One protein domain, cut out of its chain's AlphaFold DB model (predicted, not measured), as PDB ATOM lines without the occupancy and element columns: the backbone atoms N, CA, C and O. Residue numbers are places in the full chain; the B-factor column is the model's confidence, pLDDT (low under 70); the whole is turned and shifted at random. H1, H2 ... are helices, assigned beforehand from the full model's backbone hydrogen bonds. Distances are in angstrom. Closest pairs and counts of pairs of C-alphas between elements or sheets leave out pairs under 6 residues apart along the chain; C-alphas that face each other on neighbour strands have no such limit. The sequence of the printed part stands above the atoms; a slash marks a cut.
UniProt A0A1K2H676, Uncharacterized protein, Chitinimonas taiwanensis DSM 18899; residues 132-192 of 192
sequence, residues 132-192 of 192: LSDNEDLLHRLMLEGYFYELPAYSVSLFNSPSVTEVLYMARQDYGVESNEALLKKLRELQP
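What this domain is: This is residues 132 to 192 of the 192 residues of an uncharacterized protein of Chitinimonas taiwanensis DSM 18899 (UniProt A0A1K2H676). Three short helices, their centres making a triangle, cross at steep angles in a small cluster where H3 packs on both H1 and H2. The long loop from H1 to H2 sticks out at residues 154 to 159. The 61 printed residues hold H1, H2 and H3 in that order, with no named strand: all helix, compact, radius of gyration of the C-alphas 11.4 A, spans 34 by 23 by 18 A.

Where its parts are: H1, residues 134 to 144, begins at C-alpha (41.969, 6.327, 30.949) and is 15.4 A long. H2, residues 164 to 175, measures 16.3 A. H3, residues 180 to 190, measures 15.4 A and ends at C-alpha (36.528, 20.476, 25.464).

How they stand to each other: H1 and H3 touch, closest at the C-alphas of Leu 138 and Leu 184, 5.2 A, at a steep tilt of 48 degrees. H2 and H3 touch, closest at the C-alphas of Arg 172 and Leu 183, 6.3 A, at a steep tilt of 57 degrees. H1 and H2 are close but not clearly touching. Every O i to N i+4 pair is within hydrogen-bond range in H1, H2 and H3.

The domain as a whole: The printed part has no cut. The H1 to H2 link is long. Residues 132 to 133, 148 to 163 and 191 to 192 have pLDDT under 70.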
ATOM      1  N   LEU A 132      39.477   6.519  37.742       58.81
ATOM      2  CA  LEU A 132      39.049   6.119  36.407       58.81
ATOM      3  C   LEU A 132      40.325   5.748  35.658       58.81
ATOM      4  O   LEU A 132      41.256   6.552  35.570       58.81
ATOM      5  N   SER A 133      40.387   4.524  35.154       69.88
ATOM      6  CA  SER A 133      41.347   4.219  34.101       69.88
ATOM      7  C   SER A 133      41.099   5.166  32.920       69.88
ATOM      8  O   SER A 133      39.978   5.637  32.717       69.88
ATOM      9  N   ASP A 134      42.123   5.439  32.112       77.56
ATOM     10  CA  ASP A 134      41.969   6.327  30.949       77.56
ATOM     11  C   ASP A 134      40.850   5.856  30.000       77.56
ATOM     12  O   ASP A 134      40.165   6.675  29.394       77.56
ATOM     13  N   ASN A 135      40.589   4.546  29.932       75.25
ATOM     14  CA  ASN A 135      39.467   3.995  29.173       75.25
ATOM     15  C   ASN A 135      38.103   4.364  29.775       75.25
ATOM     16  O   ASN A 135      37.185   4.696  29.032       75.25
ATOM     17  N   GLU A 136      37.946   4.324  31.099       71.62
ATOM     18  CA  GLU A 136      36.683   4.700  31.748       71.62
ATOM     19  C   GLU A 136      36.432   6.213  31.657       71.62
ATOM     20  O   GLU A 136      35.299   6.620  31.404       71.62
ATOM     21  N   ASP A 137      37.474   7.045  31.790       77.12
ATOM     22  CA  ASP A 137      37.372   8.499  31.568       77.12
ATOM     23  C   ASP A 137      37.011   8.809  30.108       77.12
ATOM     24  O   ASP A 137      36.124   9.620  29.837       77.12
ATOM     25  N   LEU A 138      37.624   8.102  29.154       84.00
ATOM     26  CA  LEU A 138      37.304   8.232  27.734       84.00
ATOM     27  C   LEU A 138      35.839   7.907  27.447       84.00
ATOM     28  O   LEU A 138      35.144   8.716  26.833       84.00
ATOM     29  N   LEU A 139      35.357   6.749  27.902       79.00
ATOM     30  CA  LEU A 139      33.963   6.362  27.688       79.00
ATOM     31  C   LEU A 139      33.011   7.343  28.369       79.00
ATOM     32  O   LEU A 139      32.044   7.768  27.745       79.00
ATOM     33  N   HIS A 140      33.318   7.772  29.595       76.25
ATOM     34  CA  HIS A 140      32.514   8.768  30.293       76.25
ATOM     35  C   HIS A 140      32.394  10.071  29.491       76.25
ATOM     36  O   HIS A 140      31.290  10.566  29.289       76.25
ATOM     37  N   ARG A 141      33.504  10.596  28.967       81.19
ATOM     38  CA  ARG A 141      33.502  11.838  28.179       81.19
ATOM     39  C   ARG A 141      32.784  11.700  26.844       81.19
ATOM     40  O   ARG A 141      32.079  12.622  26.441       81.19
ATOM     41  N   LEU A 142      32.903  10.549  26.182       82.50
ATOM     42  CA  LEU A 142      32.133  10.260  24.969       82.50
ATOM     43  C   LEU A 142      30.629  10.246  25.246       82.50
ATOM     44  O   LEU A 142      29.848  10.766  24.451       82.50
ATOM     45  N   MET A 143      30.206   9.735  26.398       76.75
ATOM     46  CA  MET A 143      28.797   9.806  26.780       76.75
ATOM     47  C   MET A 143      28.297  11.241  26.945       76.75
ATOM     48  O   MET A 143      27.191  11.551  26.502       76.75
ATOM     49  N   LEU A 144      29.116  12.129  27.514       75.62
ATOM     50  CA  LEU A 144      28.784  13.554  27.641       75.62
ATOM     51  C   LEU A 144      28.628  14.237  26.268       75.62
ATOM     52  O   LEU A 144      27.811  15.143  26.124       75.62
ATOM     53  N   GLU A 145      29.344  13.761  25.246       78.75
ATOM     54  CA  GLU A 145      29.239  14.234  23.855       78.75
ATOM     55  C   GLU A 145      28.070  13.610  23.068       78.75
ATOM     56  O   GLU A 145      27.858  13.925  21.894       78.75
ATOM     57  N   GLY A 146      27.279  12.744  23.706       71.38
ATOM     58  CA  GLY A 146      26.117  12.115  23.086       71.38
ATOM     59  C   GLY A 146      26.436  10.837  22.312       71.38
ATOM     60  O   GLY A 146      25.623  10.408  21.499       71.38
ATOM     61  N   TYR A 147      27.575  10.179  22.561       75.19
ATOM     62  CA  TYR A 147      27.765   8.778  22.154       75.19
ATOM     63  C   TYR A 147      26.965   7.862  23.094       75.19
ATOM     64  O   TYR A 147      27.520   7.081  23.867       75.19
ATOM     65  N   PHE A 148      25.640   8.014  23.061       60.28
ATOM     66  CA  PHE A 148      24.687   7.291  23.896       60.28
ATOM     67  C   PHE A 148      24.226   6.028  23.175       60.28
ATOM     68  O   PHE A 148      23.078   5.875  22.770       60.28
ATOM     69  N   TYR A 149      25.163   5.112  22.993       53.00
ATOM     70  CA  TYR A 149      24.792   3.712  22.915       53.00
ATOM     71  C   TYR A 149      25.014   3.129  24.293       53.00
ATOM     72  O   TYR A 149      25.844   3.644  25.042       53.00
ATOM     73  N   GLU A 150      24.266   2.095  24.654       49.47
ATOM     74  CA  GLU A 150      24.539   1.310  25.852       49.47
ATOM     75  C   GLU A 150      25.953   0.735  25.724       49.47
ATOM     76  O   GLU A 150      26.144  -0.364  25.216       49.47
ATOM     77  N   LEU A 151      26.966   1.524  26.088       43.25
ATOM     78  CA  LEU A 151      28.360   1.147  25.995       43.25
ATOM     79  C   LEU A 151      28.515  -0.049  26.934       43.25
ATOM     80  O   LEU A 151      28.335   0.119  28.146       43.25
ATOM     81  N   PRO A 152      28.836  -1.254  26.420       39.97
ATOM     82  CA  PRO A 152      28.753  -2.490  27.196       39.97
ATOM     83  C   PRO A 152      29.785  -2.611  28.322       39.97
ATOM     84  O   PRO A 152      29.968  -3.691  28.873       39.97
ATOM     85  N   ALA A 153      30.442  -1.523  28.721       37.78
ATOM     86  CA  ALA A 153      31.213  -1.531  29.946       37.78
ATOM     87  C   ALA A 153      30.326  -1.850  31.174       37.78
ATOM     88  O   ALA A 153      30.855  -2.403  32.133       37.78
ATOM     89  N   TYR A 154      29.000  -1.579  31.149       43.25
ATOM     90  CA  TYR A 154      28.164  -1.669  32.367       43.25
ATOM     91  C   TYR A 154      26.663  -2.051  32.228       43.25
ATOM     92  O   TYR A 154      25.902  -1.781  33.158       43.25
ATOM     93  N   SER A 155      26.187  -2.720  31.169       33.66
ATOM     94  CA  SER A 155      24.865  -3.393  31.209       33.66
ATOM     95  C   SER A 155      24.759  -4.576  30.238       33.66
ATOM     96  O   SER A 155      25.377  -4.600  29.176       33.66
ATOM     97  N   VAL A 156      23.980  -5.588  30.634       33.50
ATOM     98  CA  VAL A 156      23.605  -6.745  29.811       33.50
ATOM     99  C   VAL A 156      22.154  -6.550  29.375       33.50
ATOM    100  O   VAL A 156      21.271  -6.766  30.198       33.50
ATOM    101  N   SER A 157      21.888  -6.172  28.118       31.69
ATOM    102  CA  SER A 157      20.694  -6.631  27.382       31.69
ATOM    103  C   SER A 157      20.678  -6.204  25.906       31.69
ATOM    104  O   SER A 157      20.511  -5.043  25.580       31.69
ATOM    105  N   LEU A 158      20.775  -7.212  25.034       32.97
ATOM    106  CA  LEU A 158      19.921  -7.512  23.873       32.97
ATOM    107  C   LEU A 158      19.294  -6.319  23.119       32.97
ATOM    108  O   LEU A 158      18.287  -5.784  23.563       32.97
ATOM    109  N   PHE A 159      19.854  -6.048  21.932       31.53
ATOM    110  CA  PHE A 159      19.289  -5.465  20.694       31.53
ATOM    111  C   PHE A 159      20.144  -4.301  20.144       31.53
ATOM    112  O   PHE A 159      20.003  -3.158  20.547       31.53
ATOM    113  N   ASN A 160      21.012  -4.617  19.170       43.09
ATOM    114  CA  ASN A 160      21.711  -3.705  18.243       43.09
ATOM    115  C   ASN A 160      22.439  -2.469  18.822       43.09
ATOM    116  O   ASN A 160      22.614  -1.481  18.111       43.09
ATOM    117  N   SER A 161      22.922  -2.521  20.062       50.34
ATOM    118  CA  SER A 161      23.870  -1.522  20.573       50.34
ATOM    119  C   SER A 161      25.257  -1.752  19.945       50.34
ATOM    120  O   SER A 161      25.766  -2.875  20.037       50.34
ATOM    121  N   PRO A 162      25.887  -0.749  19.299       55.53
ATOM    122  CA  PRO A 162      27.254  -0.879  18.811       55.53
ATOM    123  C   PRO A 162      28.190  -1.206  19.975       55.53
ATOM    124  O   PRO A 162      28.075  -0.675  21.083       55.53
ATOM    125  N   SER A 163      29.129  -2.106  19.714       66.88
ATOM    126  CA  SER A 163      30.164  -2.486  20.669       66.88
ATOM    127  C   SER A 163      30.987  -1.265  21.100       66.88
ATOM    128  O   SER A 163      31.138  -0.303  20.344       66.88
ATOM    129  N   VAL A 164      31.602  -1.314  22.294       73.75
ATOM    130  CA  VAL A 164      32.548  -0.263  22.735       73.75
ATOM    131  C   VAL A 164      33.591   0.022  21.646       73.75
ATOM    132  O   VAL A 164      33.924   1.174  21.386       73.75
ATOM    133  N   THR A 165      34.075  -1.019  20.968       78.50
ATOM    134  CA  THR A 165      35.044  -0.907  19.874       78.50
ATOM    135  C   THR A 165      34.521  -0.073  18.704       78.50
ATOM    136  O   THR A 165      35.259   0.767  18.188       78.50
ATOM    137  N   GLU A 166      33.267  -0.276  18.298       77.75
ATOM    138  CA  GLU A 166      32.629   0.491  17.221       77.75
ATOM    139  C   GLU A 166      32.415   1.947  17.626       77.75
ATOM    140  O   GLU A 166      32.737   2.841  16.847       77.75
ATOM    141  N   VAL A 167      31.963   2.208  18.858       79.12
ATOM    142  CA  VAL A 167      31.806   3.585  19.354       79.12
ATOM    143  C   VAL A 167      33.143   4.316  19.397       79.12
ATOM    144  O   VAL A 167      33.244   5.442  18.917       79.12
ATOM    145  N   LEU A 168      34.194   3.667  19.901       86.50
ATOM    146  CA  LEU A 168      35.536   4.243  19.909       86.50
ATOM    147  C   LEU A 168      36.065   4.471  18.487       86.50
ATOM    148  O   LEU A 168      36.735   5.469  18.240       86.50
ATOM    149  N   TYR A 169      35.772   3.569  17.547       86.75
ATOM    150  CA  TYR A 169      36.130   3.756  16.143       86.75
ATOM    151  C   TYR A 169      35.429   4.972  15.532       86.75
ATOM    152  O   TYR A 169      36.113   5.830  14.975       86.75
ATOM    153  N   MET A 170      34.107   5.079  15.684       85.44
ATOM    154  CA  MET A 170      33.325   6.221  15.196       85.44
ATOM    155  C   MET A 170      33.821   7.527  15.814       85.44
ATOM    156  O   MET A 170      34.133   8.466  15.092       85.44
ATOM    157  N   ALA A 171      34.025   7.550  17.133       88.69
ATOM    158  CA  ALA A 171      34.525   8.735  17.812       88.69
ATOM    159  C   ALA A 171      35.909   9.165  17.313       88.69
ATOM    160  O   ALA A 171      36.154  10.345  17.077       88.69
ATOM    161  N   ARG A 172      36.825   8.222  17.085       92.75
ATOM    162  CA  ARG A 172      38.133   8.543  16.499       92.75
ATOM    163  C   ARG A 172      38.006   9.171  15.106       92.75
ATOM    164  O   ARG A 172      38.701  10.150  14.834       92.75
ATOM    165  N   GLN A 173      37.102   8.663  14.265       90.25
ATOM    166  CA  GLN A 173      36.823   9.243  12.946       90.25
ATOM    167  C   GLN A 173      36.241  10.658  13.061       90.25
ATOM    168  O   GLN A 173      36.784  11.587  12.464       90.25
ATOM    169  N   ASP A 174      35.219  10.848  13.896       88.62
ATOM    170  CA  ASP A 174      34.532  12.132  14.084       88.62
ATOM    171  C   ASP A 174      35.461  13.232  14.599       88.62
ATOM    172  O   ASP A 174      35.346  14.399  14.209       88.62
ATOM    173  N   TYR A 175      36.400  12.861  15.470       90.31
ATOM    174  CA  TYR A 175      37.387  13.775  16.032       90.31
ATOM    175  C   TYR A 175      38.677  13.871  15.206       90.31
ATOM    176  O   TYR A 175      39.525  14.707  15.541       90.31
ATOM    177  N   GLY A 176      38.829  13.075  14.141       92.94
ATOM    178  CA  GLY A 176      40.007  13.066  13.271       92.94
ATOM    179  C   GLY A 176      41.293  12.668  14.001       92.94
ATOM    180  O   GLY A 176      42.319  13.330  13.844       92.94
ATOM    181  N   VAL A 177      41.226  11.644  14.855       94.38
ATOM    182  CA  VAL A 177      42.353  11.160  15.670       94.38
ATOM    183  C   VAL A 177      42.566   9.659  15.481       94.38
ATOM    184  O   VAL A 177      41.623   8.910  15.260       94.38
ATOM    185  N   GLU A 178      43.811   9.199  15.592       92.19
ATOM    186  CA  GLU A 178      44.162   7.803  15.283       92.19
ATOM    187  C   GLU A 178      44.147   6.870  16.505       92.19
ATOM    188  O   GLU A 178      44.054   5.653  16.346       92.19
ATOM    189  N   SER A 179      44.187   7.412  17.730       93.31
ATOM    190  CA  SER A 179      44.270   6.625  18.968       93.31
ATOM    191  C   SER A 179      43.295   7.089  20.056       93.31
ATOM    192  O   SER A 179      42.772   8.208  20.021       93.31
ATOM    193  N   ASN A 180      43.051   6.218  21.038       91.19
ATOM    194  CA  ASN A 180      42.184   6.507  22.184       91.19
ATOM    195  C   ASN A 180      42.791   7.571  23.108       91.19
ATOM    196  O   ASN A 180      42.064   8.393  23.655       91.19
ATOM    197  N   GLU A 181      44.115   7.596  23.248       94.00
ATOM    198  CA  GLU A 181      44.836   8.584  24.055       94.00
ATOM    199  C   GLU A 181      44.705   9.985  23.447       94.00
ATOM    200  O   GLU A 181      44.448  10.959  24.159       94.00
ATOM    201  N   ALA A 182      44.829  10.089  22.117       93.69
ATOM    202  CA  ALA A 182      44.634  11.344  21.397       93.69
ATOM    203  C   ALA A 182      43.182  11.839  21.505       93.69
ATOM    204  O   ALA A 182      42.949  13.030  21.729       93.69
ATOM    205  N   LEU A 183      42.213  10.923  21.402       93.19
ATOM    206  CA  LEU A 183      40.793  11.219  21.590       93.19
ATOM    207  C   LEU A 183      40.500  11.724  23.008       93.19
ATOM    208  O   LEU A 183      39.893  12.779  23.173       93.19
ATOM    209  N   LEU A 184      40.987  11.012  24.028       91.75
ATOM    210  CA  LEU A 184      40.808  11.376  25.431       91.75
ATOM    211  C   LEU A 184      41.386  12.759  25.736       91.75
ATOM    212  O   LEU A 184      40.731  13.575  26.386       91.75
ATOM    213  N   LYS A 185      42.592  13.049  25.236       93.19
ATOM    214  CA  LYS A 185      43.211  14.371  25.381       93.19
ATOM    215  C   LYS A 185      42.311  15.472  24.812       93.19
ATOM    216  O   LYS A 185      42.061  16.459  25.497       93.19
ATOM    217  N   LYS A 186      41.784  15.279  23.600       92.12
ATOM    218  CA  LYS A 186      40.917  16.258  22.931       92.12
ATOM    219  C   LYS A 186      39.602  16.478  23.687       92.12
ATOM    220  O   LYS A 186      39.176  17.614  23.855       92.12
ATOM    221  N   LEU A 187      38.993  15.413  24.210       88.38
ATOM    222  CA  LEU A 187      37.776  15.506  25.026       88.38
ATOM    223  C   LEU A 187      38.009  16.221  26.367       88.38
ATOM    224  O   LEU A 187      37.143  16.964  26.823       88.38
ATOM    225  N   ARG A 188      39.179  16.034  26.995       88.00
ATOM    226  CA  ARG A 188      39.578  16.768  28.212       88.00
ATOM    227  C   ARG A 188      39.705  18.274  27.971       88.00
ATOM    228  O   ARG A 188      39.368  19.053  28.852       88.00
ATOM    229  N   GLU A 189      40.149  18.684  26.787       86.81
ATOM    230  CA  GLU A 189      40.262  20.103  26.415       86.81
ATOM    231  C   GLU A 189      38.893  20.763  26.159       86.81
ATOM    232  O   GLU A 189      38.742  21.966  26.366       86.81
ATOM    233  N   LEU A 190      37.889  19.988  25.735       79.75
ATOM    234  CA  LEU A 190      36.528  20.476  25.464       79.75
ATOM    235  C   LEU A 190      35.657  20.588  26.724       79.75
ATOM    236  O   LEU A 190      34.705  21.367  26.747       79.75
ATOM    237  N   GLN A 191      35.975  19.809  27.760       67.25
ATOM    238  CA  GLN A 191      35.198  19.674  28.992       67.25
ATOM    239  C   GLN A 191      36.123  19.878  30.211       67.25
ATOM    240  O   GLN A 191      36.671  18.881  30.712       67.25
ATOM    241  N   PRO A 192      36.346  21.143  30.631       49.59
ATOM    242  CA  PRO A 192      37.227  21.497  31.746       49.59
ATOM    243  C   PRO A 192      36.691  21.059  33.115       49.59
ATOM    244  O   PRO A 192      35.453  21.032  33.301       49.59
TER     245      PRO A 192